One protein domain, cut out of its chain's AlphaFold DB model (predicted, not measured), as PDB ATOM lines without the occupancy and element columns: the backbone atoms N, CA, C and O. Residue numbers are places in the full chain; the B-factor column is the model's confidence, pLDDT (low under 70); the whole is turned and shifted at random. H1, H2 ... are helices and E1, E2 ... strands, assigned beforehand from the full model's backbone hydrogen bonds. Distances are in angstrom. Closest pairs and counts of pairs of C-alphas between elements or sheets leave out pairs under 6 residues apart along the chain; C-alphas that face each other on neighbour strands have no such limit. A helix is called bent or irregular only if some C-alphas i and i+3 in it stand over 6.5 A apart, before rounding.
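Overview. This is residues 4 to 66, 192 to 299 and 342 to 383 of the 384 residues of an uncharacterized protein of Rathayibacter sp. VKM Ac-2760 (UniProt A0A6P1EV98). What shape do these atoms make? A long bundle of helices has H6a in its middle, with H1, H2 and H3 on one side of it and H7, H4 and H5 on the other. The small sheet E2 E1 E3 sits at one end of the H4, H5 and H7 side, and arm H6b packs on its strand E3. What is it made of? The 213 printed residues hold H1 H2 H3 H4 E1 E2 H5 H6 E3 H7 in chain order, mostly helix, with an antiparallel sheet; it is only just loose, close to compact, with a radius of gyration of the C-alphas of 20.5 A and spans of 74 by 37 by 28 A.

Along the chain. Where are the strands? E1 is residues 214 to 219, 12.5 A long, from C-alpha 214 at (58.976, -30.618, 38.551); E2 is 226 to 229 and E3 is 349 to 352. Where are the helices? H1 is 4 to 36, 45.4 A, from C-alpha 4 at (35.510, -52.664, 45.533); H2 is 40 to 49, H3 53 to 66, H4 192 to 209 and H5 235 to 255, 30.2 A. H6, 259 to 295, was assigned as one helix by its hydrogen bonds but is bent, with C-alphas 281 and 284 7.1 A apart; its arms are H6a, 259 to 281, 31.7 A, and H6b, 284 to 295. H7 is 354 to 381, 40.8 A, ending at C-alpha 381 (29.023, -12.566, 11.497).

Arrangement. What joins the sheet? In the hairpin E1 and E2, N 228 and O 216 are 2.8 A apart, and between antiparallel E1 and E3, N 217 and O 351 are 2.9 A apart, both within hydrogen-bond range. H6b and H7 only graze the sheet, with residues 284 to 294 and 354 to 357. What touches H6a? H7 does, C-alphas Gly 269 and Gly 363 being closest at 3.7 A, and H1, Val 24 and Gly 270 at 5.5 A, at a shallow tilt of 2 degrees, opposite ways; H5 and H6a form a helical hairpin, closest at Val 249 and Ala 261, 5.1 A. What lies farther out? H4 touches H5, closest C-alphas Val 204 and Ala 243, 5.6 A; H2 forms helical hairpins with H1 and with H3, closest at Cys 47 and Gly 54, 4.3 A. Every O i to N i+4 pair is within hydrogen-bond range in H2, H3, H4, H5, H6a, H6b and H7, and 27 of 29 in H1.

Size, cuts and confidence. How far does it reach? The C-alphas farthest apart, Asp 299 and Arg 383, are 75.7 A apart. Where is it cut? Residues 67 to 191 and 300 to 341 are not printed, with C-alpha gaps of 30.3 A and 7.1 A; of the links printed whole, none is long. Where is confidence low? The mean pLDDT of the printed part is 79.8, with 24 residues under 70, among them 294 to 299 and 342 to 348.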
ATOM      1  N   GLY A   4      36.543 -53.689  45.689       74.12
ATOM      2  CA  GLY A   4      35.510 -52.664  45.533       74.12
ATOM      3  C   GLY A   4      36.049 -51.228  45.559       74.12
ATOM      4  O   GLY A   4      35.509 -50.371  44.858       74.12
ATOM      5  N   GLY A   5      37.131 -50.962  46.303       67.25
ATOM      6  CA  GLY A   5      37.767 -49.637  46.345       67.25
ATOM      7  C   GLY A   5      38.359 -49.255  44.988       67.25
ATOM      8  O   GLY A   5      38.009 -48.218  44.421       67.25
ATOM      9  N   TRP A   6      39.154 -50.166  44.423       66.44
ATOM     10  CA  TRP A   6      39.736 -50.053  43.085       66.44
ATOM     11  C   TRP A   6      38.681 -49.865  41.991       66.44
ATOM     12  O   TRP A   6      38.818 -48.981  41.148       66.44
ATOM     13  N   LEU A   7      37.598 -50.649  42.019       64.81
ATOM     14  CA  LEU A   7      36.518 -50.544  41.031       64.81
ATOM     15  C   LEU A   7      35.756 -49.213  41.123       64.81
ATOM     16  O   LEU A   7      35.461 -48.611  40.091       64.81
ATOM     17  N   ASN A   8      35.470 -48.722  42.334       70.56
ATOM     18  CA  ASN A   8      34.817 -47.423  42.529       70.56
ATOM     19  C   ASN A   8      35.718 -46.268  42.058       70.56
ATOM     20  O   ASN A   8      35.257 -45.365  41.359       70.56
ATOM     21  N   PHE A   9      37.014 -46.322  42.371       66.50
ATOM     22  CA  PHE A   9      37.975 -45.318  41.919       66.50
ATOM     23  C   PHE A   9      38.147 -45.319  40.390       66.50
ATOM     24  O   PHE A   9      38.088 -44.263  39.755       66.50
ATOM     25  N   LEU A  10      38.292 -46.501  39.778       69.25
ATOM     26  CA  LEU A  10      38.354 -46.659  38.322       69.25
ATOM     27  C   LEU A  10      37.091 -46.094  37.657       69.25
ATOM     28  O   LEU A  10      37.190 -45.388  36.653       69.25
ATOM     29  N   ALA A  11      35.910 -46.349  38.231       71.19
ATOM     30  CA  ALA A  11      34.649 -45.798  37.744       71.19
ATOM     31  C   ALA A  11      34.623 -44.262  37.823       71.19
ATOM     32  O   ALA A  11      34.295 -43.616  36.829       71.19
ATOM     33  N   GLN A  12      35.026 -43.662  38.948       74.06
ATOM     34  CA  GLN A  12      35.079 -42.200  39.109       74.06
ATOM     35  C   GLN A  12      36.059 -41.545  38.127       74.06
ATOM     36  O   GLN A  12      35.698 -40.586  37.441       74.06
ATOM     37  N   SER A  13      37.260 -42.105  37.984       66.81
ATOM     38  CA  SER A  13      38.273 -41.627  37.036       66.81
ATOM     39  C   SER A  13      37.822 -41.788  35.582       66.81
ATOM     40  O   SER A  13      38.003 -40.880  34.773       66.81
ATOM     41  N   THR A  14      37.145 -42.890  35.248       69.00
ATOM     42  CA  THR A  14      36.549 -43.101  33.917       69.00
ATOM     43  C   THR A  14      35.434 -42.093  33.638       69.00
ATOM     44  O   THR A  14      35.385 -41.523  32.550       69.00
ATOM     45  N   VAL A  15      34.565 -41.806  34.614       73.19
ATOM     46  CA  VAL A  15      33.508 -40.785  34.489       73.19
ATOM     47  C   VAL A  15      34.107 -39.388  34.298       73.19
ATOM     48  O   VAL A  15      33.632 -38.647  33.436       73.19
ATOM     49  N   LEU A  16      35.177 -39.041  35.024       72.25
ATOM     50  CA  LEU A  16      35.915 -37.787  34.833       72.25
ATOM     51  C   LEU A  16      36.496 -37.694  33.412       72.25
ATOM     52  O   LEU A  16      36.269 -36.703  32.717       72.25
ATOM     53  N   LEU A  17      37.187 -38.744  32.956       69.06
ATOM     54  CA  LEU A  17      37.788 -38.830  31.620       69.06
ATOM     55  C   LEU A  17      36.745 -38.672  30.512       69.06
ATOM     56  O   LEU A  17      36.929 -37.851  29.611       69.06
ATOM     57  N   VAL A  18      35.635 -39.412  30.603       73.50
ATOM     58  CA  VAL A  18      34.502 -39.340  29.668       73.50
ATOM     59  C   VAL A  18      33.855 -37.954  29.697       73.50
ATOM     60  O   VAL A  18      33.547 -37.411  28.636       73.50
ATOM     61  N   GLY A  19      33.708 -37.339  30.874       73.25
ATOM     62  CA  GLY A  19      33.208 -35.971  31.029       73.25
ATOM     63  C   GLY A  19      34.099 -34.934  30.341       73.25
ATOM     64  O   GLY A  19      33.616 -34.147  29.524       73.25
ATOM     65  N   CYS A  20      35.410 -34.967  30.595       69.50
ATOM     66  CA  CYS A  20      36.385 -34.107  29.919       69.50
ATOM     67  C   CYS A  20      36.381 -34.322  28.397       69.50
ATOM     68  O   CYS A  20      36.353 -33.349  27.642       69.50
ATOM     69  N   HIS A  21      36.339 -35.577  27.936       72.25
ATOM     70  CA  HIS A  21      36.229 -35.913  26.513       72.25
ATOM     71  C   HIS A  21      34.954 -35.353  25.877       72.25
ATOM     72  O   HIS A  21      35.031 -34.732  24.816       72.25
ATOM     73  N   LEU A  22      33.798 -35.506  26.529       76.56
ATOM     74  CA  LEU A  22      32.531 -34.942  26.063       76.56
ATOM     75  C   LEU A  22      32.606 -33.420  25.941       76.56
ATOM     76  O   LEU A  22      32.173 -32.879  24.927       76.56
ATOM     77  N   ILE A  23      33.198 -32.718  26.911       75.50
ATOM     78  CA  ILE A  23      33.366 -31.258  26.834       75.50
ATOM     79  C   ILE A  23      34.228 -30.881  25.618       75.50
ATOM     80  O   ILE A  23      33.794 -30.071  24.798       75.50
ATOM     81  N   VAL A  24      35.406 -31.491  25.443       74.50
ATOM     82  CA  VAL A  24      36.295 -31.216  24.293       74.50
ATOM     83  C   VAL A  24      35.592 -31.512  22.964       74.50
ATOM     84  O   VAL A  24      35.627 -30.689  22.043       74.50
ATOM     85  N   ALA A  25      34.897 -32.645  22.872       74.69
ATOM     86  CA  ALA A  25      34.133 -33.057  21.701       74.69
ATOM     87  C   ALA A  25      33.008 -32.064  21.357       74.69
ATOM     88  O   ALA A  25      32.914 -31.612  20.212       74.69
ATOM     89  N   LEU A  26      32.188 -31.675  22.338       78.75
ATOM     90  CA  LEU A  26      31.085 -30.728  22.158       78.75
ATOM     91  C   LEU A  26      31.598 -29.350  21.718       78.75
ATOM     92  O   LEU A  26      31.080 -28.785  20.753       78.75
ATOM     93  N   VAL A  27      32.646 -28.821  22.359       77.62
ATOM     94  CA  VAL A  27      33.235 -27.523  21.978       77.62
ATOM     95  C   VAL A  27      33.801 -27.579  20.555       77.62
ATOM     96  O   VAL A  27      33.532 -26.684  19.747       77.62
ATOM     97  N   THR A  28      34.513 -28.653  20.205       77.12
ATOM     98  CA  THR A  28      35.102 -28.829  18.867       77.12
ATOM     99  C   THR A  28      34.025 -28.978  17.789       77.12
ATOM    100  O   THR A  28      34.087 -28.316  16.752       77.12
ATOM    101  N   GLY A  29      32.975 -29.767  18.047       77.56
ATOM    102  CA  GLY A  29      31.818 -29.895  17.157       77.56
ATOM    103  C   GLY A  29      31.096 -28.564  16.941       77.56
ATOM    104  O   GLY A  29      30.785 -28.201  15.807       77.56
ATOM    105  N   LEU A  30      30.896 -27.776  18.001       81.19
ATOM    106  CA  LEU A  30      30.231 -26.470  17.921       81.19
ATOM    107  C   LEU A  30      31.055 -25.433  17.137       81.19
ATOM    108  O   LEU A  30      30.480 -24.617  16.412       81.19
ATOM    109  N   ALA A  31      32.388 -25.489  17.234       76.19
ATOM    110  CA  ALA A  31      33.300 -24.655  16.453       76.19
ATOM    111  C   ALA A  31      33.353 -25.060  14.964       76.19
ATOM    112  O   ALA A  31      33.404 -24.189  14.089       76.19
ATOM    113  N   LEU A  32      33.295 -26.364  14.666       83.06
ATOM    114  CA  LEU A  32      33.371 -26.905  13.306       83.06
ATOM    115  C   LEU A  32      32.028 -26.926  12.556       83.06
ATOM    116  O   LEU A  32      32.044 -26.879  11.326       83.06
ATOM    117  N   ALA A  33      30.872 -26.921  13.231       86.56
ATOM    118  CA  ALA A  33      29.563 -26.982  12.561       86.56
ATOM    119  C   ALA A  33      29.345 -25.865  11.511       86.56
ATOM    120  O   ALA A  33      28.969 -26.182  10.377       86.56
ATOM    121  N   PRO A  34      29.618 -24.569  11.807       84.31
ATOM    122  CA  PRO A  34      29.420 -23.497  10.830       84.31
ATOM    123  C   PRO A  34      30.310 -23.583   9.575       84.31
ATOM    124  O   PRO A  34      29.758 -23.452   8.482       84.31
ATOM    125  N   PRO A  35      31.649 -23.783   9.649       80.75
ATOM    126  CA  PRO A  35      32.465 -23.950   8.444       80.75
ATOM    127  C   PRO A  35      32.206 -25.287   7.736       80.75
ATOM    128  O   PRO A  35      32.252 -25.324   6.506       80.75
ATOM    129  N   ALA A  36      31.864 -26.356   8.469       83.62
ATOM    130  CA  ALA A  36      31.463 -27.625   7.866       83.62
ATOM    131  C   ALA A  36      30.120 -27.497   7.136       83.62
ATOM    132  O   ALA A  36      29.829 -28.319   6.274       83.62
ATOM    133  N   GLY A  37      29.311 -26.473   7.447       87.00
ATOM    134  CA  GLY A  37      27.968 -26.259   6.906       87.00
ATOM    135  C   GLY A  37      27.025 -27.415   7.243       87.00
ATOM    136  O   GLY A  37      26.291 -27.881   6.371       87.00
ATOM    137  N   VAL A  38      27.121 -27.893   8.485       89.25
ATOM    138  CA  VAL A  38      26.343 -28.981   9.096       89.25
ATOM    139  C   VAL A  38      25.505 -28.359  10.225       89.25
ATOM    140  O   VAL A  38      26.003 -27.456  10.908       89.25
ATOM    141  N   PRO A  39      24.243 -28.771  10.456       90.69
ATOM    142  CA  PRO A  39      23.467 -28.246  11.578       90.69
ATOM    143  C   PRO A  39      24.164 -28.545  12.914       90.69
ATOM    144  O   PRO A  39      24.709 -29.630  13.114       90.69
ATOM    145  N   LYS A  40      24.132 -27.576  13.842       89.31
ATOM    146  CA  LYS A  40      24.896 -27.627  15.105       89.31
ATOM    147  C   LYS A  40      24.683 -28.929  15.881       89.31
ATOM    148  O   LYS A  40      25.655 -29.510  16.341       89.31
ATOM    149  N   TRP A  41      23.437 -29.399  15.982       91.94
ATOM    150  CA  TRP A  41      23.100 -30.629  16.700       91.94
ATOM    151  C   TRP A  41      23.809 -31.861  16.115       91.94
ATOM    152  O   TRP A  41      24.343 -32.661  16.872       91.94
ATOM    153  N   ALA A  42      23.904 -31.982  14.787       86.62
ATOM    154  CA  ALA A  42      24.547 -33.127  14.149       86.62
ATOM    155  C   ALA A  42      26.068 -33.109  14.358       86.62
ATOM    156  O   ALA A  42      26.657 -34.141  14.644       86.62
ATOM    157  N   ALA A  43      26.705 -31.936  14.296       85.94
ATOM    158  CA  ALA A  43      28.128 -31.803  14.614       85.94
ATOM    159  C   ALA A  43      28.442 -32.083  16.097       85.94
ATOM    160  O   ALA A  43      29.468 -32.693  16.391       85.94
ATOM    161  N   LEU A  44      27.556 -31.698  17.026       86.50
ATOM    162  CA  LEU A  44      27.671 -32.078  18.440       86.50
ATOM    163  C   LEU A  44      27.560 -33.597  18.621       86.50
ATOM    164  O   LEU A  44      28.408 -34.181  19.286       86.50
ATOM    165  N   VAL A  45      26.568 -34.239  17.993       85.75
ATOM    166  CA  VAL A  45      26.362 -35.698  18.055       85.75
ATOM    167  C   VAL A  45      27.536 -36.466  17.439       85.75
ATOM    168  O   VAL A  45      28.021 -37.410  18.053       85.75
ATOM    169  N   ILE A  46      28.039 -36.043  16.274       84.06
ATOM    170  CA  ILE A  46      29.188 -36.671  15.597       84.06
ATOM    171  C   ILE A  46      30.439 -36.633  16.483       84.06
ATOM    172  O   ILE A  46      31.112 -37.652  16.628       84.06
ATOM    173  N   CYS A  47      30.743 -35.487  17.101       82.75
ATOM    174  CA  CYS A  47      31.880 -35.398  18.012       82.75
ATOM    175  C   CYS A  47      31.641 -36.159  19.322       82.75
ATOM    176  O   CYS A  47      32.550 -36.831  19.789       82.75
ATOM    177  N   ALA A  48      30.450 -36.075  19.920       83.56
ATOM    178  CA  ALA A  48      30.159 -36.724  21.199       83.56
ATOM    179  C   ALA A  48      30.163 -38.260  21.106       83.56
ATOM    180  O   ALA A  48      30.652 -38.917  22.019       83.56
ATOM    181  N   LEU A  49      29.648 -38.830  20.010       80.31
ATOM    182  CA  LEU A  49      29.637 -40.282  19.788       80.31
ATOM    183  C   LEU A  49      31.008 -40.838  19.399       80.31
ATOM    184  O   LEU A  49      31.313 -41.980  19.731       80.31
ATOM    185  N   VAL A  50      31.823 -40.066  18.673       81.31
ATOM    186  CA  VAL A  50      33.138 -40.524  18.212       81.31
ATOM    187  C   VAL A  50      34.186 -39.437  18.495       81.31
ATOM    188  O   VAL A  50      34.535 -38.672  17.597       81.31
ATOM    189  N   PRO A  51      34.710 -39.335  19.731       62.53
ATOM    190  CA  PRO A  51      35.479 -38.167  20.178       62.53
ATOM    191  C   PRO A  51      36.785 -37.913  19.415       62.53
ATOM    192  O   PRO A  51      37.218 -36.768  19.338       62.53
ATOM    193  N   VAL A  52      37.388 -38.938  18.801       66.00
ATOM    194  CA  VAL A  52      38.606 -38.791  17.980       66.00
ATOM    195  C   VAL A  52      38.269 -38.607  16.493       66.00
ATOM    196  O   VAL A  52      38.709 -37.647  15.860       66.00
ATOM    197  N   LEU A  53      37.453 -39.499  15.920       70.38
ATOM    198  CA  LEU A  53      37.108 -39.463  14.491       70.38
ATOM    199  C   LEU A  53      36.121 -38.344  14.139       70.38
ATOM    200  O   LEU A  53      36.208 -37.799  13.049       70.38
ATOM    201  N   GLY A  54      35.195 -37.976  15.024       79.38
ATOM    202  CA  GLY A  54      34.171 -36.959  14.777       79.38
ATOM    203  C   GLY A  54      34.758 -35.574  14.476       79.38
ATOM    204  O   GLY A  54      34.467 -35.021  13.409       79.38
ATOM    205  N   PRO A  55      35.645 -35.032  15.335       73.75
ATOM    206  CA  PRO A  55      36.398 -33.815  15.040       73.75
ATOM    207  C   PRO A  55      37.219 -33.910  13.752       73.75
ATOM    208  O   PRO A  55      37.216 -32.969  12.959       73.75
ATOM    209  N   LEU A  56      37.879 -35.049  13.514       73.94
ATOM    210  CA  LEU A  56      38.711 -35.273  12.331       73.94
ATOM    211  C   LEU A  56      37.879 -35.297  11.039       73.94
ATOM    212  O   LEU A  56      38.224 -34.620  10.073       73.94
ATOM    213  N   VAL A  57      36.737 -35.987  11.033       81.19
ATOM    214  CA  VAL A  57      35.776 -36.013   9.920       81.19
ATOM    215  C   VAL A  57      35.221 -34.616   9.655       81.19
ATOM    216  O   VAL A  57      35.201 -34.183   8.504       81.19
ATOM    217  N   LEU A  58      34.825 -33.867  10.690       81.81
ATOM    218  CA  LEU A  58      34.369 -32.485  10.513       81.81
ATOM    219  C   LEU A  58      35.484 -31.576   9.970       81.81
ATOM    220  O   LEU A  58      35.217 -30.771   9.081       81.81
ATOM    221  N   ALA A  59      36.727 -31.721  10.438       78.25
ATOM    222  CA  ALA A  59      37.874 -30.974   9.925       78.25
ATOM    223  C   ALA A  59      38.168 -31.305   8.449       78.25
ATOM    224  O   ALA A  59      38.382 -30.393   7.648       78.25
ATOM    225  N   VAL A  60      38.086 -32.580   8.052       82.44
ATOM    226  CA  VAL A  60      38.202 -33.014   6.648       82.44
ATOM    227  C   VAL A  60      37.052 -32.456   5.801       82.44
ATOM    228  O   VAL A  60      37.298 -31.942   4.713       82.44
ATOM    229  N   VAL A  61      35.808 -32.468   6.292       87.06
ATOM    230  CA  VAL A  61      34.656 -31.865   5.590       87.06
ATOM    231  C   VAL A  61      34.840 -30.356   5.407       87.06
ATOM    232  O   VAL A  61      34.547 -29.840   4.325       87.06
ATOM    233  N   VAL A  62      35.360 -29.648   6.416       85.56
ATOM    234  CA  VAL A  62      35.738 -28.227   6.309       85.56
ATOM    235  C   VAL A  62      36.796 -28.036   5.226       85.56
ATOM    236  O   VAL A  62      36.581 -27.223   4.330       85.56
ATOM    237  N   LEU A  63      37.891 -28.802   5.273       81.12
ATOM    238  CA  LEU A  63      39.009 -28.711   4.332       81.12
ATOM    239  C   LEU A  63      38.567 -28.978   2.884       81.12
ATOM    240  O   LEU A  63      38.877 -28.210   1.975       81.12
ATOM    241  N   VAL A  64      37.775 -30.027   2.662       86.50
ATOM    242  CA  VAL A  64      37.214 -30.343   1.342       86.50
ATOM    243  C   VAL A  64      36.255 -29.243   0.880       86.50
ATOM    244  O   VAL A  64      36.274 -28.879  -0.294       86.50
ATOM    245  N   ARG A  65      35.439 -28.657   1.771       86.06
ATOM    246  CA  ARG A  65      34.558 -27.529   1.420       86.06
ATOM    247  C   ARG A  65      35.314 -26.229   1.146       86.06
ATOM    248  O   ARG A  65      34.836 -25.461   0.313       86.06
ATOM    249  N   THR A  66      36.455 -25.964   1.784       81.44
ATOM    250  CA  THR A  66      37.291 -24.797   1.449       81.44
ATOM    251  C   THR A  66      38.009 -24.988   0.119       81.44
ATOM    252  O   THR A  66      37.944 -24.085  -0.706       81.44
ATOM    253  N   VAL A 192      37.556  -6.276  26.618       72.88
ATOM    254  CA  VAL A 192      37.403  -7.730  26.450       72.88
ATOM    255  C   VAL A 192      38.493  -8.357  25.566       72.88
ATOM    256  O   VAL A 192      39.062  -9.371  25.950       72.88
ATOM    257  N   ARG A 193      38.821  -7.787  24.398       76.62
ATOM    258  CA  ARG A 193      39.855  -8.334  23.497       76.62
ATOM    259  C   ARG A 193      41.265  -8.160  24.065       76.62
ATOM    260  O   ARG A 193      42.071  -9.072  23.916       76.62
ATOM    261  N   LEU A 194      41.551  -7.048  24.746       81.31
ATOM    262  CA  LEU A 194      42.818  -6.878  25.472       81.31
ATOM    263  C   LEU A 194      42.945  -7.885  26.624       81.31
ATOM    264  O   LEU A 194      43.984  -8.527  26.746       81.31
ATOM    265  N   ALA A 195      41.879  -8.096  27.401       82.38
ATOM    266  CA  ALA A 195      41.848  -9.106  28.459       82.38
ATOM    267  C   ALA A 195      42.050 -10.530  27.908       82.38
ATOM    268  O   ALA A 195      42.870 -11.276  28.432       82.38
ATOM    269  N   LEU A 196      41.377 -10.894  26.810       79.75
ATOM    270  CA  LEU A 196      41.554 -12.193  26.146       79.75
ATOM    271  C   LEU A 196      42.985 -12.407  25.636       79.75
ATOM    272  O   LEU A 196      43.514 -13.510  25.747       79.75
ATOM    273  N   LEU A 197      43.623 -11.374  25.083       83.62
ATOM    274  CA  LEU A 197      45.013 -11.458  24.633       83.62
ATOM    275  C   LEU A 197      45.982 -11.573  25.816       83.62
ATOM    276  O   LEU A 197      46.895 -12.390  25.757       83.62
ATOM    277  N   ALA A 198      45.751 -10.842  26.911       83.94
ATOM    278  CA  ALA A 198      46.533 -10.977  28.140       83.94
ATOM    279  C   ALA A 198      46.424 -12.392  28.739       83.94
ATOM    280  O   ALA A 198      47.440 -12.993  29.071       83.94
ATOM    281  N   VAL A 199      45.216 -12.965  28.791       83.88
ATOM    282  CA  VAL A 199      44.981 -14.355  29.223       83.88
ATOM    283  C   VAL A 199      45.760 -15.355  28.360       83.88
ATOM    284  O   VAL A 199      46.369 -16.280  28.891       83.88
ATOM    285  N   LEU A 200      45.798 -15.158  27.040       82.62
ATOM    286  CA  LEU A 200      46.530 -16.048  26.138       82.62
ATOM    287  C   LEU A 200      48.060 -15.875  26.239       82.62
ATOM    288  O   LEU A 200      48.783 -16.864  26.155       82.62
ATOM    289  N   VAL A 201      48.562 -14.661  26.497       86.56
ATOM    290  CA  VAL A 201      49.982 -14.423  26.836       86.56
ATOM    291  C   VAL A 201      50.359 -15.140  28.135       86.56
ATOM    292  O   VAL A 201      51.388 -15.810  28.179       86.56
ATOM    293  N   VAL A 202      49.510 -15.065  29.168       86.56
ATOM    294  CA  VAL A 202      49.704 -15.803  30.428       86.56
ATOM    295  C   VAL A 202      49.705 -17.314  30.179       86.56
ATOM    296  O   VAL A 202      50.565 -18.002  30.714       86.56
ATOM    297  N   ALA A 203      48.822 -17.835  29.321       81.69
ATOM    298  CA  ALA A 203      48.810 -19.254  28.958       81.69
ATOM    299  C   ALA A 203      50.090 -19.698  28.219       81.69
ATOM    300  O   ALA A 203      50.636 -20.754  28.534       81.69
ATOM    301  N   VAL A 204      50.615 -18.891  27.285       85.88
ATOM    302  CA  VAL A 204      51.909 -19.158  26.618       85.88
ATOM    303  C   VAL A 204      53.053 -19.170  27.635       85.88
ATOM    304  O   VAL A 204      53.841 -20.115  27.655       85.88
ATOM    305  N   ALA A 205      53.125 -18.161  28.508       87.44
ATOM    306  CA  ALA A 205      54.160 -18.058  29.536       87.44
ATOM    307  C   ALA A 205      54.093 -19.216  30.548       87.44
ATOM    308  O   ALA A 205      55.122 -19.802  30.874       87.44
ATOM    309  N   ALA A 206      52.888 -19.591  30.983       83.31
ATOM    310  CA  ALA A 206      52.659 -20.734  31.861       83.31
ATOM    311  C   ALA A 206      52.997 -22.070  31.181       83.31
ATOM    312  O   ALA A 206      53.512 -22.965  31.836       83.31
ATOM    313  N   THR A 207      52.773 -22.208  29.867       81.44
ATOM    314  CA  THR A 207      53.224 -23.390  29.107       81.44
ATOM    315  C   THR A 207      54.746 -23.469  29.088       81.44
ATOM    316  O   THR A 207      55.312 -24.508  29.408       81.44
ATOM    317  N   ALA A 208      55.428 -22.359  28.790       83.38
ATOM    318  CA  ALA A 208      56.887 -22.311  28.808       83.38
ATOM    319  C   ALA A 208      57.474 -22.586  30.208       83.38
ATOM    320  O   ALA A 208      58.491 -23.271  30.316       83.38
ATOM    321  N   SER A 209      56.830 -22.118  31.285       85.31
ATOM    322  CA  SER A 209      57.310 -22.365  32.651       85.31
ATOM    323  C   SER A 209      57.220 -23.832  33.074       85.31
ATOM    324  O   SER A 209      57.990 -24.237  33.941       85.31
ATOM    325  N   MET A 210      56.384 -24.664  32.437       85.31
ATOM    326  CA  MET A 210      56.340 -26.108  32.719       85.31
ATOM    327  C   MET A 210      57.673 -26.820  32.437       85.31
ATOM    328  O   MET A 210      57.909 -27.889  32.990       85.31
ATOM    329  N   LEU A 211      58.564 -26.248  31.619       84.50
ATOM    330  CA  LEU A 211      59.913 -26.792  31.405       84.50
ATOM    331  C   LEU A 211      60.803 -26.695  32.656       84.50
ATOM    332  O   LEU A 211      61.740 -27.475  32.801       84.50
ATOM    333  N   LEU A 212      60.510 -25.741  33.544       86.06
ATOM    334  CA  LEU A 212      61.302 -25.410  34.734       86.06
ATOM    335  C   LEU A 212      60.710 -25.984  36.031       86.06
ATOM    336  O   LEU A 212      61.324 -25.878  37.088       86.06
ATOM    337  N   VAL A 213      59.505 -26.548  35.965       88.62
ATOM    338  CA  VAL A 213      58.767 -27.073  37.120       88.62
ATOM    339  C   VAL A 213      58.906 -28.596  37.161       88.62
ATOM    340  O   VAL A 213      58.913 -29.252  36.121       88.62
ATOM    341  N   GLY A 214      59.007 -29.167  38.364       86.94
ATOM    342  CA  GLY A 214      58.976 -30.618  38.551       86.94
ATOM    343  C   GLY A 214      57.648 -31.219  38.078       86.94
ATOM    344  O   GLY A 214      56.570 -30.709  38.400       86.94
ATOM    345  N   TRP A 215      57.729 -32.307  37.317       88.62
ATOM    346  CA  TRP A 215      56.578 -33.097  36.859       88.62
ATOM    347  C   TRP A 215      56.331 -34.302  37.757       88.62
ATOM    348  O   TRP A 215      55.185 -34.685  37.981       88.62
ATOM    349  N   PHE A 216      57.403 -34.852  38.313       87.88
ATOM    350  CA  PHE A 216      57.371 -35.934  39.283       87.88
ATOM    351  C   PHE A 216      58.351 -35.611  40.403       87.88
ATOM    352  O   PHE A 216      59.435 -35.087  40.141       87.88
ATOM    353  N   THR A 217      57.979 -35.924  41.632       86.50
ATOM    354  CA  THR A 217      58.851 -35.865  42.802       86.50
ATOM    355  C   THR A 217      58.905 -37.258  43.401       86.50
ATOM    356  O   THR A 217      57.901 -37.770  43.884       86.50
ATOM    357  N   PHE A 218      60.075 -37.888  43.319       81.88
ATOM    358  CA  PHE A 218      60.349 -39.132  44.026       81.88
ATOM    359  C   PHE A 218      60.845 -38.769  45.419       81.88
ATOM    360  O   PHE A 218      61.965 -38.268  45.548       81.88
ATOM    361  N   ASP A 219      60.019 -38.997  46.436       80.88
ATOM    362  CA  ASP A 219      60.457 -38.910  47.829       80.88
ATOM    363  C   ASP A 219      60.837 -40.304  48.347       80.88
ATOM    364  O   ASP A 219      60.247 -41.327  47.984       80.88
ATOM    365  N   SER A 220      61.882 -40.349  49.164       76.94
ATOM    366  CA  SER A 220      62.374 -41.566  49.798       76.94
ATOM    367  C   SER A 220      63.051 -41.199  51.111       76.94
ATOM    368  O   SER A 220      63.759 -40.200  51.204       76.94
ATOM    369  N   ARG A 221      62.924 -42.042  52.137       71.75
ATOM    370  CA  ARG A 221      63.534 -41.741  53.448       71.75
ATOM    371  C   ARG A 221      65.069 -41.799  53.464       71.75
ATOM    372  O   ARG A 221      65.663 -41.450  54.480       71.75
ATOM    373  N   ILE A 222      65.694 -42.285  52.388       71.75
ATOM    374  CA  ILE A 222      67.141 -42.540  52.295       71.75
ATOM    375  C   ILE A 222      67.836 -41.507  51.392       71.75
ATOM    376  O   ILE A 222      68.950 -41.084  51.691       71.75
ATOM    377  N   VAL A 223      67.190 -41.092  50.298       73.94
ATOM    378  CA  VAL A 223      67.747 -40.177  49.289       73.94
ATOM    379  C   VAL A 223      66.930 -38.881  49.278       73.94
ATOM    380  O   VAL A 223      65.704 -38.974  49.244       73.94
ATOM    381  N   PRO A 224      67.564 -37.687  49.271       79.62
ATOM    382  CA  PRO A 224      66.858 -36.411  49.151       79.62
ATOM    383  C   PRO A 224      65.872 -36.397  47.972       79.62
ATOM    384  O   PRO A 224      66.195 -36.970  46.928       79.62
ATOM    385  N   PRO A 225      64.711 -35.727  48.096       79.25
ATOM    386  CA  PRO A 225      63.638 -35.823  47.113       79.25
ATOM    387  C   PRO A 225      64.103 -35.387  45.720       79.25
ATOM    388  O   PRO A 225      64.536 -34.251  45.506       79.25
ATOM    389  N   LEU A 226      63.996 -36.303  44.757       81.62
ATOM    390  CA  LEU A 226      64.427 -36.096  43.378       81.62
ATOM    391  C   LEU A 226      63.252 -35.592  42.538       81.62
ATOM    392  O   LEU A 226      62.356 -36.349  42.158       81.62
ATOM    393  N   SER A 227      63.267 -34.297  42.219       84.25
ATOM    394  CA  SER A 227      62.323 -33.694  41.278       84.25
ATOM    395  C   SER A 227      62.765 -33.922  39.830       84.25
ATOM    396  O   SER A 227      63.766 -33.354  39.383       84.25
ATOM    397  N   VAL A 228      61.989 -34.683  39.065       83.31
ATOM    398  CA  VAL A 228      62.190 -34.855  37.624       83.31
ATOM    399  C   VAL A 228      61.519 -33.692  36.892       83.31
ATOM    400  O   VAL A 228      60.292 -33.544  36.905       83.31
ATOM    401  N   VAL A 229      62.333 -32.838  36.271       86.25
ATOM    402  CA  VAL A 229      61.887 -31.773  35.356       86.25
ATOM    403  C   VAL A 229      61.538 -32.348  33.976       86.25
ATOM    404  O   VAL A 229      61.898 -33.477  33.660       86.25
ATOM    405  N   ALA A 230      60.864 -31.570  33.121       76.44
ATOM    406  CA  ALA A 230      60.461 -32.027  31.782       76.44
ATOM    407  C   ALA A 230      61.639 -32.452  30.880       76.44
ATOM    408  O   ALA A 230      61.456 -33.226  29.936       76.44
ATOM    409  N   TRP A 231      62.828 -31.898  31.121       80.00
ATOM    410  CA  TRP A 231      63.957 -31.961  30.197       80.00
ATOM    411  C   TRP A 231      64.507 -33.387  30.053       80.00
ATOM    412  O   TRP A 231      64.815 -34.041  31.046       80.00
ATOM    413  N   GLY A 232      64.617 -33.878  28.817       72.31
ATOM    414  CA  GLY A 232      65.084 -35.237  28.519       72.31
ATOM    415  C   GLY A 232      64.034 -36.340  28.709       72.31
ATOM    416  O   GLY A 232      64.322 -37.496  28.415       72.31
ATOM    417  N   THR A 233      62.813 -36.008  29.144       76.69
ATOM    418  CA  THR A 233      61.710 -36.982  29.306       76.69
ATOM    419  C   THR A 233      60.811 -37.106  28.068       76.69
ATOM    420  O   THR A 233      59.897 -37.927  28.048       76.69
ATOM    421  N   GLY A 234      61.006 -36.260  27.048       75.31
ATOM    422  CA  GLY A 234      60.103 -36.120  25.897       75.31
ATOM    423  C   GLY A 234      58.886 -35.223  26.167       75.31
ATOM    424  O   GLY A 234      58.284 -34.698  25.225       75.31
ATOM    425  N   ILE A 235      58.544 -34.978  27.440       80.19
ATOM    426  CA  ILE A 235      57.524 -33.994  27.841       80.19
ATOM    427  C   ILE A 235      57.965 -32.583  27.427       80.19
ATOM    428  O   ILE A 235      57.143 -31.783  26.987       80.19
ATOM    429  N   ASP A 236      59.265 -32.294  27.481       80.19
ATOM    430  CA  ASP A 236      59.878 -31.071  26.958       80.19
ATOM    431  C   ASP A 236      59.524 -30.789  25.489       80.19
ATOM    432  O   ASP A 236      59.100 -29.678  25.165       80.19
ATOM    433  N   VAL A 237      59.608 -31.788  24.604       77.69
ATOM    434  CA  VAL A 237      59.221 -31.652  23.187       77.69
ATOM    435  C   VAL A 237      57.724 -31.353  23.052       77.69
ATOM    436  O   VAL A 237      57.337 -30.483  22.264       77.69
ATOM    437  N   ALA A 238      56.874 -32.021  23.837       82.69
ATOM    438  CA  ALA A 238      55.430 -31.782  23.836       82.69
ATOM    439  C   ALA A 238      55.077 -30.366  24.333       82.69
ATOM    440  O   ALA A 238      54.258 -29.677  23.715       82.69
ATOM    441  N   VAL A 239      55.728 -29.898  25.400       86.31
ATOM    442  CA  VAL A 239      55.567 -28.551  25.971       86.31
ATOM    443  C   VAL A 239      56.055 -27.477  24.998       86.31
ATOM    444  O   VAL A 239      55.314 -26.534  24.723       86.31
ATOM    445  N   LEU A 240      57.246 -27.631  24.407       84.38
ATOM    446  CA  LEU A 240      57.796 -26.692  23.419       84.38
ATOM    447  C   LEU A 240      56.912 -26.591  22.170       84.38
ATOM    448  O   LEU A 240      56.594 -25.487  21.721       84.38
ATOM    449  N   THR A 241      56.457 -27.730  21.641       85.44
ATOM    450  CA  THR A 241      55.538 -27.772  20.490       85.44
ATOM    451  C   THR A 241      54.218 -27.074  20.823       85.44
ATOM    452  O   THR A 241      53.709 -26.281  20.030       85.44
ATOM    453  N   SER A 242      53.688 -27.302  22.027       88.19
ATOM    454  CA  SER A 242      52.460 -26.663  22.512       88.19
ATOM    455  C   SER A 242      52.614 -25.153  22.690       88.19
ATOM    456  O   SER A 242      51.755 -24.395  22.244       88.19
ATOM    457  N   ALA A 243      53.721 -24.693  23.276       86.75
ATOM    458  CA  ALA A 243      54.022 -23.272  23.429       86.75
ATOM    459  C   ALA A 243      54.154 -22.576  22.063       86.75
ATOM    460  O   ALA A 243      53.589 -21.500  21.865       86.75
ATOM    461  N   GLY A 244      54.819 -23.216  21.093       85.69
ATOM    462  CA  GLY A 244      54.906 -22.732  19.712       85.69
ATOM    463  C   GLY A 244      53.537 -22.631  19.028       85.69
ATOM    464  O   GLY A 244      53.218 -21.605  18.427       85.69
ATOM    465  N   LEU A 245      52.685 -23.651  19.175       86.62
ATOM    466  CA  LEU A 245      51.315 -23.631  18.650       86.62
ATOM    467  C   LEU A 245      50.453 -22.542  19.311       86.62
ATOM    468  O   LEU A 245      49.757 -21.815  18.599       86.62
ATOM    469  N   LEU A 246      50.530 -22.363  20.635       87.00
ATOM    470  CA  LEU A 246      49.845 -21.265  21.332       87.00
ATOM    471  C   LEU A 246      50.360 -19.891  20.888       87.00
ATOM    472  O   LEU A 246      49.556 -18.977  20.722       87.00
ATOM    473  N   ALA A 247      51.663 -19.737  20.639       85.88
ATOM    474  CA  ALA A 247      52.226 -18.498  20.108       85.88
ATOM    475  C   ALA A 247      51.697 -18.191  18.694       85.88
ATOM    476  O   ALA A 247      51.323 -17.052  18.412       85.88
ATOM    477  N   VAL A 248      51.566 -19.197  17.820       86.00
ATOM    478  CA  VAL A 248      50.931 -19.034  16.496       86.00
ATOM    479  C   VAL A 248      49.448 -18.663  16.632       86.00
ATOM    480  O   VAL A 248      48.989 -17.746  15.954       86.00
ATOM    481  N   VAL A 249      48.702 -19.307  17.535       86.88
ATOM    482  CA  VAL A 249      47.302 -18.953  17.847       86.88
ATOM    483  C   VAL A 249      47.192 -17.513  18.359       86.88
ATOM    484  O   VAL A 249      46.322 -16.773  17.898       86.88
ATOM    485  N   LEU A 250      48.090 -17.089  19.252       84.38
ATOM    486  CA  LEU A 250      48.166 -15.731  19.799       84.38
ATOM    487  C   LEU A 250      48.432 -14.696  18.707       84.38
ATOM    488  O   LEU A 250      47.727 -13.688  18.641       84.38
ATOM    489  N   VAL A 251      49.390 -14.957  17.814       84.62
ATOM    490  CA  VAL A 251      49.651 -14.100  16.649       84.62
ATOM    491  C   VAL A 251      48.411 -14.039  15.754       84.62
ATOM    492  O   VAL A 251      47.942 -12.946  15.444       84.62
ATOM    493  N   LEU A 252      47.803 -15.170  15.388       83.19
ATOM    494  CA  LEU A 252      46.592 -15.166  14.560       83.19
ATOM    495  C   LEU A 252      45.461 -14.344  15.205       83.19
ATOM    496  O   LEU A 252      44.894 -13.471  14.545       83.19
ATOM    497  N   ALA A 253      45.189 -14.552  16.495       80.25
ATOM    498  CA  ALA A 253      44.159 -13.837  17.249       80.25
ATOM    499  C   ALA A 253      44.448 -12.336  17.420       80.25
ATOM    500  O   ALA A 253      43.518 -11.522  17.401       80.25
ATOM    501  N   TRP A 254      45.720 -11.947  17.551       83.06
ATOM    502  CA  TRP A 254      46.147 -10.546  17.573       83.06
ATOM    503  C   TRP A 254      45.814  -9.851  16.249       83.06
ATOM    504  O   TRP A 254      45.181  -8.791  16.234       83.06
ATOM    505  N   TRP A 255      46.164 -10.480  15.125       83.38
ATOM    506  CA  TRP A 255      45.969  -9.897  13.799       83.38
ATOM    507  C   TRP A 255      44.493  -9.884  13.383       83.38
ATOM    508  O   TRP A 255      43.966  -8.814  13.066       83.38
ATOM    509  N   ARG A 256      43.790 -11.027  13.400       80.50
ATOM    510  CA  ARG A 256      42.348 -11.106  13.090       80.50
ATOM    511  C   ARG A 256      41.656 -12.260  13.824       80.50
ATOM    512  O   ARG A 256      42.121 -13.393  13.719       80.50
ATOM    513  N   PRO A 257      40.485 -12.022  14.446       75.00
ATOM    514  CA  PRO A 257      39.743 -13.095  15.085       75.00
ATOM    515  C   PRO A 257      39.324 -14.150  14.056       75.00
ATOM    516  O   PRO A 257      38.729 -13.823  13.023       75.00
ATOM    517  N   SER A 258      39.677 -15.413  14.304       81.81
ATOM    518  CA  SER A 258      39.556 -16.486  13.312       81.81
ATOM    519  C   SER A 258      39.089 -17.801  13.931       81.81
ATOM    520  O   SER A 258      39.558 -18.235  14.981       81.81
ATOM    521  N   ARG A 259      38.160 -18.481  13.240       79.50
ATOM    522  CA  ARG A 259      37.646 -19.790  13.686       79.50
ATOM    523  C   ARG A 259      38.739 -20.859  13.719       79.50
ATOM    524  O   ARG A 259      38.661 -21.760  14.539       79.50
ATOM    525  N   THR A 260      39.745 -20.753  12.854       79.56
ATOM    526  CA  THR A 260      40.897 -21.661  12.812       79.56
ATOM    527  C   THR A 260      41.767 -21.535  14.061       79.56
ATOM    528  O   THR A 260      42.085 -22.559  14.656       79.56
ATOM    529  N   ALA A 261      42.082 -20.313  14.512       81.00
ATOM    530  CA  ALA A 261      42.807 -20.101  15.767       81.00
ATOM    531  C   ALA A 261      42.009 -20.619  16.975       81.00
ATOM    532  O   ALA A 261      42.571 -21.289  17.835       81.00
ATOM    533  N   ALA A 262      40.691 -20.388  17.003       83.31
ATOM    534  CA  ALA A 262      39.835 -20.918  18.061       83.31
ATOM    535  C   ALA A 262      39.778 -22.459  18.065       83.31
ATOM    536  O   ALA A 262      39.912 -23.060  19.124       83.31
ATOM    537  N   VAL A 263      39.639 -23.120  16.908       82.62
ATOM    538  CA  VAL A 263      39.680 -24.594  16.827       82.62
ATOM    539  C   VAL A 263      41.033 -25.132  17.298       82.62
ATOM    540  O   VAL A 263      41.049 -26.031  18.130       82.62
ATOM    541  N   ALA A 264      42.148 -24.552  16.837       82.50
ATOM    542  CA  ALA A 264      43.492 -24.959  17.251       82.50
ATOM    543  C   ALA A 264      43.703 -24.813  18.772       82.50
ATOM    544  O   ALA A 264      44.236 -25.720  19.416       82.50
ATOM    545  N   ALA A 265      43.219 -23.713  19.356       84.38
ATOM    546  CA  ALA A 265      43.207 -23.492  20.799       84.38
ATOM    547  C   ALA A 265      42.385 -24.562  21.540       84.38
ATOM    548  O   ALA A 265      42.903 -25.180  22.464       84.38
ATOM    549  N   VAL A 266      41.143 -24.841  21.113       85.25
ATOM    550  CA  VAL A 266      40.305 -25.898  21.717       85.25
ATOM    551  C   VAL A 266      40.997 -27.252  21.656       85.25
ATOM    552  O   VAL A 266      41.021 -27.950  22.664       85.25
ATOM    553  N   THR A 267      41.568 -27.631  20.509       81.62
ATOM    554  CA  THR A 267      42.232 -28.934  20.374       81.62
ATOM    555  C   THR A 267      43.442 -29.044  21.293       81.62
ATOM    556  O   THR A 267      43.600 -30.056  21.965       81.62
ATOM    557  N   LEU A 268      44.263 -27.995  21.385       86.44
ATOM    558  CA  LEU A 268      45.474 -28.019  22.201       86.44
ATOM    559  C   LEU A 268      45.161 -27.963  23.702       86.44
ATOM    560  O   LEU A 268      45.692 -28.758  24.475       86.44
ATOM    561  N   GLY A 269      44.253 -27.071  24.108       85.69
ATOM    562  CA  GLY A 269      43.785 -26.989  25.490       85.69
ATOM    563  C   GLY A 269      43.030 -28.247  25.923       85.69
ATOM    564  O   GLY A 269      43.192 -28.699  27.053       85.69
ATOM    565  N   GLY A 270      42.278 -28.867  25.010       83.44
ATOM    566  CA  GLY A 270      41.588 -30.136  25.230       83.44
ATOM    567  C   GLY A 270      42.537 -31.316  25.419       83.44
ATOM    568  O   GLY A 270      42.340 -32.093  26.349       83.44
ATOM    569  N   VAL A 271      43.597 -31.416  24.607       85.12
ATOM    570  CA  VAL A 271      44.656 -32.426  24.788       85.12
ATOM    571  C   VAL A 271      45.331 -32.261  26.149       85.12
ATOM    572  O   VAL A 271      45.407 -33.233  26.892       85.12
ATOM    573  N   TRP A 272      45.744 -31.048  26.530       88.25
ATOM    574  CA  TRP A 272      46.372 -30.828  27.840       88.25
ATOM    575  C   TRP A 272      45.428 -31.077  29.016       88.25
ATOM    576  O   TRP A 272      45.821 -31.744  29.969       88.25
ATOM    577  N   THR A 273      44.172 -30.627  28.930       86.88
ATOM    578  CA  THR A 273      43.145 -30.902  29.951       86.88
ATOM    579  C   THR A 273      42.923 -32.404  30.109       86.88
ATOM    580  O   THR A 273      42.832 -32.898  31.229       86.88
ATOM    581  N   PHE A 274      42.874 -33.146  28.999       82.81
ATOM    582  CA  PHE A 274      42.711 -34.593  29.022       82.81
ATOM    583  C   PHE A 274      43.933 -35.313  29.589       82.81
ATOM    584  O   PHE A 274      43.772 -36.123  30.495       82.81
ATOM    585  N   VAL A 275      45.143 -35.035  29.096       84.88
ATOM    586  CA  VAL A 275      46.360 -35.732  29.541       84.88
ATOM    587  C   VAL A 275      46.655 -35.412  31.008       84.88
ATOM    588  O   VAL A 275      46.859 -36.332  31.795       84.88
ATOM    589  N   ALA A 276      46.586 -34.140  31.417       87.81
ATOM    590  CA  ALA A 276      46.782 -33.764  32.815       87.81
ATOM    591  C   ALA A 276      45.673 -34.310  33.725       87.81
ATOM    592  O   ALA A 276      45.971 -34.845  34.788       87.81
ATOM    593  N   GLY A 277      44.407 -34.255  33.292       83.88
ATOM    594  CA  GLY A 277      43.291 -34.875  34.010       83.88
ATOM    595  C   GLY A 277      43.447 -36.392  34.151       83.88
ATOM    596  O   GLY A 277      43.174 -36.926  35.220       83.88
ATOM    597  N   SER A 278      43.957 -37.072  33.118       82.56
ATOM    598  CA  SER A 278      44.269 -38.508  33.149       82.56
ATOM    599  C   SER A 278      45.344 -38.819  34.178       82.56
ATOM    600  O   SER A 278      45.159 -39.713  34.993       82.56
ATOM    601  N   VAL A 279      46.456 -38.082  34.167       85.56
ATOM    602  CA  VAL A 279      47.577 -38.346  35.076       85.56
ATOM    603  C   VAL A 279      47.209 -38.014  36.520       85.56
ATOM    604  O   VAL A 279      47.468 -38.826  37.401       85.56
ATOM    605  N   LEU A 280      46.514 -36.900  36.769       86.88
ATOM    606  CA  LEU A 280      45.998 -36.557  38.101       86.88
ATOM    607  C   LEU A 280      44.987 -37.598  38.615       86.88
ATOM    608  O   LEU A 280      45.028 -37.954  39.789       86.88
ATOM    609  N   ALA A 281      44.126 -38.132  37.744       83.25
ATOM    610  CA  ALA A 281      43.202 -39.214  38.086       83.25
ATOM    611  C   ALA A 281      43.899 -40.578  38.256       83.25
ATOM    612  O   ALA A 281      43.395 -41.428  38.973       83.25
ATOM    613  N   LEU A 282      45.061 -40.804  37.641       81.94
ATOM    614  CA  LEU A 282      45.852 -42.029  37.809       81.94
ATOM    615  C   LEU A 282      46.902 -41.929  38.928       81.94
ATOM    616  O   LEU A 282      47.517 -42.936  39.258       81.94
ATOM    617  N   ALA A 283      47.079 -40.759  39.547       83.94
ATOM    618  CA  ALA A 283      48.070 -40.523  40.595       83.94
ATOM    619  C   ALA A 283      47.907 -41.490  41.777       83.94
ATOM    620  O   ALA A 283      48.787 -42.304  42.038       83.94
ATOM    621  N   ALA A 284      46.742 -41.434  42.433       79.81
ATOM    622  CA  ALA A 284      46.416 -42.240  43.605       79.81
ATOM    623  C   ALA A 284      46.571 -43.761  43.372       79.81
ATOM    624  O   ALA A 284      47.311 -44.386  44.135       79.81
ATOM    625  N   PRO A 285      45.980 -44.374  42.322       78.00
ATOM    626  CA  PRO A 285      46.140 -45.807  42.094       78.00
ATOM    627  C   PRO A 285      47.573 -46.177  41.711       78.00
ATOM    628  O   PRO A 285      48.032 -47.245  42.092       78.00
ATOM    629  N   VAL A 286      48.316 -45.323  40.996       78.00
ATOM    630  CA  VAL A 286      49.731 -45.605  40.708       78.00
ATOM    631  C   VAL A 286      50.564 -45.550  41.989       78.00
ATOM    632  O   VAL A 286      51.370 -46.449  42.199       78.00
ATOM    633  N   THR A 287      50.348 -44.579  42.883       78.38
ATOM    634  CA  THR A 287      51.039 -44.548  44.187       78.38
ATOM    635  C   THR A 287      50.684 -45.737  45.075       78.38
ATOM    636  O   THR A 287      51.561 -46.279  45.739       78.38
ATOM    637  N   GLU A 288      49.427 -46.178  45.058       76.69
ATOM    638  CA  GLU A 288      48.961 -47.327  45.838       76.69
ATOM    639  C   GLU A 288      49.514 -48.643  45.275       76.69
ATOM    640  O   GLU A 288      50.072 -49.441  46.020       76.69
ATOM    641  N   LEU A 289      49.500 -48.822  43.948       75.94
ATOM    642  CA  LEU A 289      50.121 -49.966  43.275       75.94
ATOM    643  C   LEU A 289      51.641 -50.008  43.493       75.94
ATOM    644  O   LEU A 289      52.194 -51.083  43.701       75.94
ATOM    645  N   LEU A 290      52.326 -48.861  43.460       72.75
ATOM    646  CA  LEU A 290      53.758 -48.777  43.770       72.75
ATOM    647  C   LEU A 290      54.042 -49.094  45.244       72.75
ATOM    648  O   LEU A 290      55.052 -49.729  45.531       72.75
ATOM    649  N   SER A 291      53.148 -48.715  46.163       73.19
ATOM    650  CA  SER A 291      53.232 -49.107  47.575       73.19
ATOM    651  C   SER A 291      53.026 -50.614  47.758       73.19
ATOM    652  O   SER A 291      53.801 -51.241  48.473       73.19
ATOM    653  N   ASP A 292      52.035 -51.211  47.091       75.25
ATOM    654  CA  ASP A 292      51.776 -52.658  47.129       75.25
ATOM    655  C   ASP A 292      52.932 -53.458  46.493       75.25
ATOM    656  O   ASP A 292      53.341 -54.486  47.029       75.25
ATOM    657  N   ILE A 293      53.522 -52.969  45.394       71.31
ATOM    658  CA  ILE A 293      54.719 -53.566  44.774       71.31
ATOM    659  C   ILE A 293      55.955 -53.387  45.666       71.31
ATOM    660  O   ILE A 293      56.752 -54.313  45.778       71.31
ATOM    661  N   GLY A 294      56.117 -52.241  46.332       63.97
ATOM    662  CA  GLY A 294      57.182 -52.019  47.318       63.97
ATOM    663  C   GLY A 294      57.021 -52.851  48.598       63.97
ATOM    664  O   GLY A 294      58.003 -53.090  49.298       63.97
ATOM    665  N   ALA A 295      55.801 -53.314  48.886       64.12
ATOM    666  CA  ALA A 295      55.487 -54.240  49.972       64.12
ATOM    667  C   ALA A 295      55.622 -55.724  49.575       64.12
ATOM    668  O   ALA A 295      55.635 -56.584  50.459       64.12
ATOM    669  N   LEU A 296      55.755 -56.048  48.282       59.72
ATOM    670  CA  LEU A 296      56.204 -57.370  47.846       59.72
ATOM    671  C   LEU A 296      57.695 -57.501  48.172       59.72
ATOM    672  O   LEU A 296      58.555 -57.035  47.427       59.72
ATOM    673  N   SER A 297      57.995 -58.156  49.293       54.88
ATOM    674  CA  SER A 297      59.351 -58.562  49.651       54.88
ATOM    675  C   SER A 297      59.883 -59.541  48.601       54.88
ATOM    676  O   SER A 297      59.576 -60.734  48.646       54.88
ATOM    677  N   TYR A 298      60.659 -59.038  47.644       54.75
ATOM    678  CA  TYR A 298      61.432 -59.884  46.746       54.75
ATOM    679  C   TYR A 298      62.552 -60.536  47.552       54.75
ATOM    680  O   TYR A 298      63.447 -59.844  48.038       54.75
ATOM    681  N   ASP A 299      62.509 -61.862  47.686       58.16
ATOM    682  CA  ASP A 299      63.626 -62.590  48.270       58.16
ATOM    683  C   ASP A 299      64.864 -62.392  47.378       58.16
ATOM    684  O   ASP A 299      64.805 -62.443  46.142       58.16
ATOM    685  N   ALA A 342      64.653 -57.827  53.110       49.94
ATOM    686  CA  ALA A 342      63.375 -58.107  53.760       49.94
ATOM    687  C   ALA A 342      62.854 -56.896  54.557       49.94
ATOM    688  O   ALA A 342      61.652 -56.822  54.830       49.94
ATOM    689  N   ALA A 343      63.704 -55.911  54.878       52.16
ATOM    690  CA  ALA A 343      63.232 -54.606  55.311       52.16
ATOM    691  C   ALA A 343      62.462 -53.956  54.145       52.16
ATOM    692  O   ALA A 343      63.011 -53.811  53.050       52.16
ATOM    693  N   PRO A 344      61.196 -53.545  54.348       52.84
ATOM    694  CA  PRO A 344      60.408 -52.946  53.283       52.84
ATOM    695  C   PRO A 344      61.115 -51.687  52.782       52.84
ATOM    696  O   PRO A 344      61.436 -50.800  53.583       52.84
ATOM    697  N   ILE A 345      61.339 -51.606  51.464       55.97
ATOM    698  CA  ILE A 345      61.942 -50.435  50.817       55.97
ATOM    699  C   ILE A 345      61.145 -49.214  51.294       55.97
ATOM    700  O   ILE A 345      59.933 -49.168  51.062       55.97
ATOM    701  N   PRO A 346      61.761 -48.255  52.015       55.97
ATOM    702  CA  PRO A 346      61.007 -47.256  52.756       55.97
ATOM    703  C   PRO A 346      60.203 -46.397  51.787       55.97
ATOM    704  O   PRO A 346      60.789 -45.598  51.061       55.97
ATOM    705  N   ALA A 347      58.881 -46.621  51.812       59.22
ATOM    706  CA  ALA A 347      57.872 -46.202  50.841       59.22
ATOM    707  C   ALA A 347      58.354 -45.121  49.862       59.22
ATOM    708  O   ALA A 347      58.316 -43.933  50.177       59.22
ATOM    709  N   ALA A 348      58.803 -45.555  48.683       61.09
ATOM    710  CA  ALA A 348      59.154 -44.657  47.594       61.09
ATOM    711  C   ALA A 348      57.862 -44.065  47.016       61.09
ATOM    712  O   ALA A 348      57.163 -44.711  46.232       61.09
ATOM    713  N   THR A 349      57.510 -42.851  47.435       75.38
ATOM    714  CA  THR A 349      56.294 -42.177  46.982       75.38
ATOM    715  C   THR A 349      56.575 -41.404  45.699       75.38
ATOM    716  O   THR A 349      57.403 -40.494  45.653       75.38
ATOM    717  N   LEU A 350      55.865 -41.777  44.630       79.81
ATOM    718  CA  LEU A 350      55.825 -41.016  43.385       79.81
ATOM    719  C   LEU A 350      54.772 -39.914  43.507       79.81
ATOM    720  O   LEU A 350      53.598 -40.122  43.210       79.81
ATOM    721  N   GLU A 351      55.183 -38.727  43.930       87.69
ATOM    722  CA  GLU A 351      54.294 -37.572  43.963       87.69
ATOM    723  C   GLU A 351      54.235 -36.880  42.593       87.69
ATOM    724  O   GLU A 351      55.229 -36.766  41.868       87.69
ATOM    725  N   LEU A 352      53.045 -36.399  42.219       88.75
ATOM    726  CA  LEU A 352      52.883 -35.582  41.020       88.75
ATOM    727  C   LEU A 352      53.304 -34.143  41.302       88.75
ATOM    728  O   LEU A 352      52.711 -33.453  42.131       88.75
ATOM    729  N   GLY A 353      54.290 -33.673  40.545       89.62
ATOM    730  CA  GLY A 353      54.796 -32.316  40.666       89.62
ATOM    731  C   GLY A 353      53.822 -31.252  40.127       89.62
ATOM    732  O   GLY A 353      52.885 -31.562  39.377       89.62
ATOM    733  N   PRO A 354      54.055 -29.963  40.449       89.62
ATOM    734  CA  PRO A 354      53.152 -28.875  40.078       89.62
ATOM    735  C   PRO A 354      52.932 -28.713  38.564       89.62
ATOM    736  O   PRO A 354      51.926 -28.123  38.162       89.62
ATOM    737  N   GLY A 355      53.820 -29.252  37.714       89.50
ATOM    738  CA  GLY A 355      53.699 -29.197  36.252       89.50
ATOM    739  C   GLY A 355      52.345 -29.699  35.731       89.50
ATOM    740  O   GLY A 355      51.734 -29.043  34.888       89.50
ATOM    741  N   TRP A 356      51.813 -30.785  36.305       92.31
ATOM    742  CA  TRP A 356      50.512 -31.352  35.922       92.31
ATOM    743  C   TRP A 356      49.332 -30.422  36.219       92.31
ATOM    744  O   TRP A 356      48.418 -30.284  35.404       92.31
ATOM    745  N   PHE A 357      49.362 -29.730  37.356       90.88
ATOM    746  CA  PHE A 357      48.318 -28.779  37.742       90.88
ATOM    747  C   PHE A 357      48.353 -27.521  36.867       90.88
ATOM    748  O   PHE A 357      47.302 -27.029  36.451       90.88
ATOM    749  N   ILE A 358      49.552 -27.036  36.520       88.88
ATOM    750  CA  ILE A 358      49.725 -25.925  35.571       88.88
ATOM    751  C   ILE A 358      49.221 -26.348  34.181       88.88
ATOM    752  O   ILE A 358      48.504 -25.579  33.540       88.88
ATOM    753  N   ALA A 359      49.517 -27.572  33.731       89.31
ATOM    754  CA  ALA A 359      49.043 -28.113  32.453       89.31
ATOM    755  C   ALA A 359      47.511 -28.189  32.374       89.31
ATOM    756  O   ALA A 359      46.921 -27.737  31.388       89.31
ATOM    757  N   LEU A 360      46.858 -28.671  33.437       89.06
ATOM    758  CA  LEU A 360      45.398 -28.682  33.543       89.06
ATOM    759  C   LEU A 360      44.816 -27.257  33.506       89.06
ATOM    760  O   LEU A 360      43.891 -26.984  32.738       89.06
ATOM    761  N   ALA A 361      45.375 -26.334  34.296       87.94
ATOM    762  CA  ALA A 361      44.908 -24.951  34.368       87.94
ATOM    763  C   ALA A 361      45.051 -24.216  33.024       87.94
ATOM    764  O   ALA A 361      44.103 -23.575  32.567       87.94
ATOM    765  N   VAL A 362      46.201 -24.352  32.354       88.56
ATOM    766  CA  VAL A 362      46.431 -23.811  31.005       88.56
ATOM    767  C   VAL A 362      45.444 -24.408  30.005       88.56
ATOM    768  O   VAL A 362      44.840 -23.657  29.238       88.56
ATOM    769  N   GLY A 363      45.222 -25.726  30.038       88.25
ATOM    770  CA  GLY A 363      44.269 -26.399  29.156       88.25
ATOM    771  C   GLY A 363      42.857 -25.812  29.252       88.25
ATOM    772  O   GLY A 363      42.281 -25.398  28.240       88.25
ATOM    773  N   ILE A 364      42.346 -25.675  30.480       85.19
ATOM    774  CA  ILE A 364      41.032 -25.086  30.771       85.19
ATOM    775  C   ILE A 364      40.968 -23.622  30.313       85.19
ATOM    776  O   ILE A 364      40.015 -23.227  29.636       85.19
ATOM    777  N   VAL A 365      41.982 -22.813  30.632       87.50
ATOM    778  CA  VAL A 365      42.037 -21.388  30.260       87.50
ATOM    779  C   VAL A 365      42.018 -21.201  28.740       87.50
ATOM    780  O   VAL A 365      41.266 -20.365  28.236       87.50
ATOM    781  N   VAL A 366      42.781 -22.004  27.994       87.81
ATOM    782  CA  VAL A 366      42.827 -21.954  26.523       87.81
ATOM    783  C   VAL A 366      41.490 -22.395  25.905       87.81
ATOM    784  O   VAL A 366      41.019 -21.764  24.955       87.81
ATOM    785  N   MET A 367      40.825 -23.413  26.463       85.94
ATOM    786  CA  MET A 367      39.482 -23.825  26.024       85.94
ATOM    787  C   MET A 367      38.425 -22.736  26.270       85.94
ATOM    788  O   MET A 367      37.629 -22.434  25.376       85.94
ATOM    789  N   LEU A 368      38.427 -22.113  27.454       83.69
ATOM    790  CA  LEU A 368      37.521 -21.009  27.792       83.69
ATOM    791  C   LEU A 368      37.755 -19.791  26.892       83.69
ATOM    792  O   LEU A 368      36.799 -19.217  26.368       83.69
ATOM    793  N   TRP A 369      39.017 -19.430  26.652       89.38
ATOM    794  CA  TRP A 369      39.397 -18.368  25.721       89.38
ATOM    795  C   TRP A 369      38.809 -18.610  24.322       89.38
ATOM    796  O   TRP A 369      38.173 -17.725  23.741       89.38
ATOM    797  N   ALA A 370      38.938 -19.834  23.808       85.81
ATOM    798  CA  ALA A 370      38.465 -20.183  22.476       85.81
ATOM    799  C   ALA A 370      36.931 -20.166  22.348       85.81
ATOM    800  O   ALA A 370      36.404 -19.790  21.298       85.81
ATOM    801  N   LEU A 371      36.196 -20.501  23.416       82.56
ATOM    802  CA  LEU A 371      34.737 -20.334  23.470       82.56
ATOM    803  C   LEU A 371      34.323 -18.864  23.315       82.56
ATOM    804  O   LEU A 371      33.400 -18.559  22.550       82.56
ATOM    805  N   VAL A 372      35.019 -17.946  23.995       83.50
ATOM    806  CA  VAL A 372      34.758 -16.502  23.870       83.50
ATOM    807  C   VAL A 372      35.102 -16.007  22.462       83.50
ATOM    808  O   VAL A 372      34.332 -15.239  21.883       83.50
ATOM    809  N   GLU A 373      36.191 -16.496  21.870       85.38
ATOM    810  CA  GLU A 373      36.601 -16.158  20.503       85.38
ATOM    811  C   GLU A 373      35.567 -16.627  19.455       85.38
ATOM    812  O   GLU A 373      35.146 -15.848  18.591       85.38
ATOM    813  N   VAL A 374      35.045 -17.856  19.567       83.06
ATOM    814  CA  VAL A 374      33.938 -18.348  18.717       83.06
ATOM    815  C   VAL A 374      32.683 -17.484  18.886       83.06
ATOM    816  O   VAL A 374      32.030 -17.137  17.893       83.06
ATOM    817  N   ALA A 375      32.341 -17.095  20.117       79.88
ATOM    818  CA  ALA A 375      31.207 -16.212  20.384       79.88
ATOM    819  C   ALA A 375      31.402 -14.814  19.766       79.88
ATOM    820  O   ALA A 375      30.468 -14.273  19.165       79.88
ATOM    821  N   ALA A 376      32.612 -14.250  19.841       81.50
ATOM    822  CA  ALA A 376      32.963 -12.970  19.229       81.50
ATOM    823  C   ALA A 376      32.839 -13.018  17.696       81.50
ATOM    824  O   ALA A 376      32.148 -12.179  17.109       81.50
ATOM    825  N   VAL A 377      33.406 -14.040  17.046       82.00
ATOM    826  CA  VAL A 377      33.300 -14.237  15.587       82.00
ATOM    827  C   VAL A 377      31.841 -14.379  15.141       82.00
ATOM    828  O   VAL A 377      31.442 -13.807  14.121       82.00
ATOM    829  N   ASN A 378      31.013 -15.095  15.904       80.19
ATOM    830  CA  ASN A 378      29.594 -15.260  15.580       80.19
ATOM    831  C   ASN A 378      28.803 -13.945  15.723       80.19
ATOM    832  O   ASN A 378      27.985 -13.646  14.854       80.19
ATOM    833  N   ARG A 379      29.095 -13.112  16.735       80.00
ATOM    834  CA  ARG A 379      28.495 -11.766  16.878       80.00
ATOM    835  C   ARG A 379      28.864 -10.828  15.726       80.00
ATOM    836  O   ARG A 379      28.014 -10.065  15.281       80.00
ATOM    837  N   VAL A 380      30.103 -10.885  15.230       77.94
ATOM    838  CA  VAL A 380      30.531 -10.109  14.047       77.94
ATOM    839  C   VAL A 380      29.853 -10.622  12.774       77.94
ATOM    840  O   VAL A 380      29.466  -9.823  11.926       77.94
ATOM    841  N   SER A 381      29.674 -11.940  12.656       75.88
ATOM    842  CA  SER A 381      29.023 -12.566  11.497       75.88
ATOM    843  C   SER A 381      27.531 -12.234  11.401       75.88
ATOM    844  O   SER A 381      27.039 -12.066  10.300       75.88
ATOM    845  N   ALA A 382      26.825 -12.107  12.530       73.12
ATOM    846  CA  ALA A 382      25.389 -11.796  12.571       73.12
ATOM    847  C   ALA A 382      25.048 -10.306  12.341       73.12
ATOM    848  O   ALA A 382      23.876  -9.942  12.328       73.12
ATOM    849  N   ARG A 383      26.058  -9.436  12.210       75.44
ATOM    850  CA  ARG A 383      25.911  -8.002  11.886       75.44
ATOM    851  C   ARG A 383      26.190  -7.690  10.407       75.44
ATOM    852  O   ARG A 383      26.283  -6.518  10.050       75.44
TER     853      ARG A 383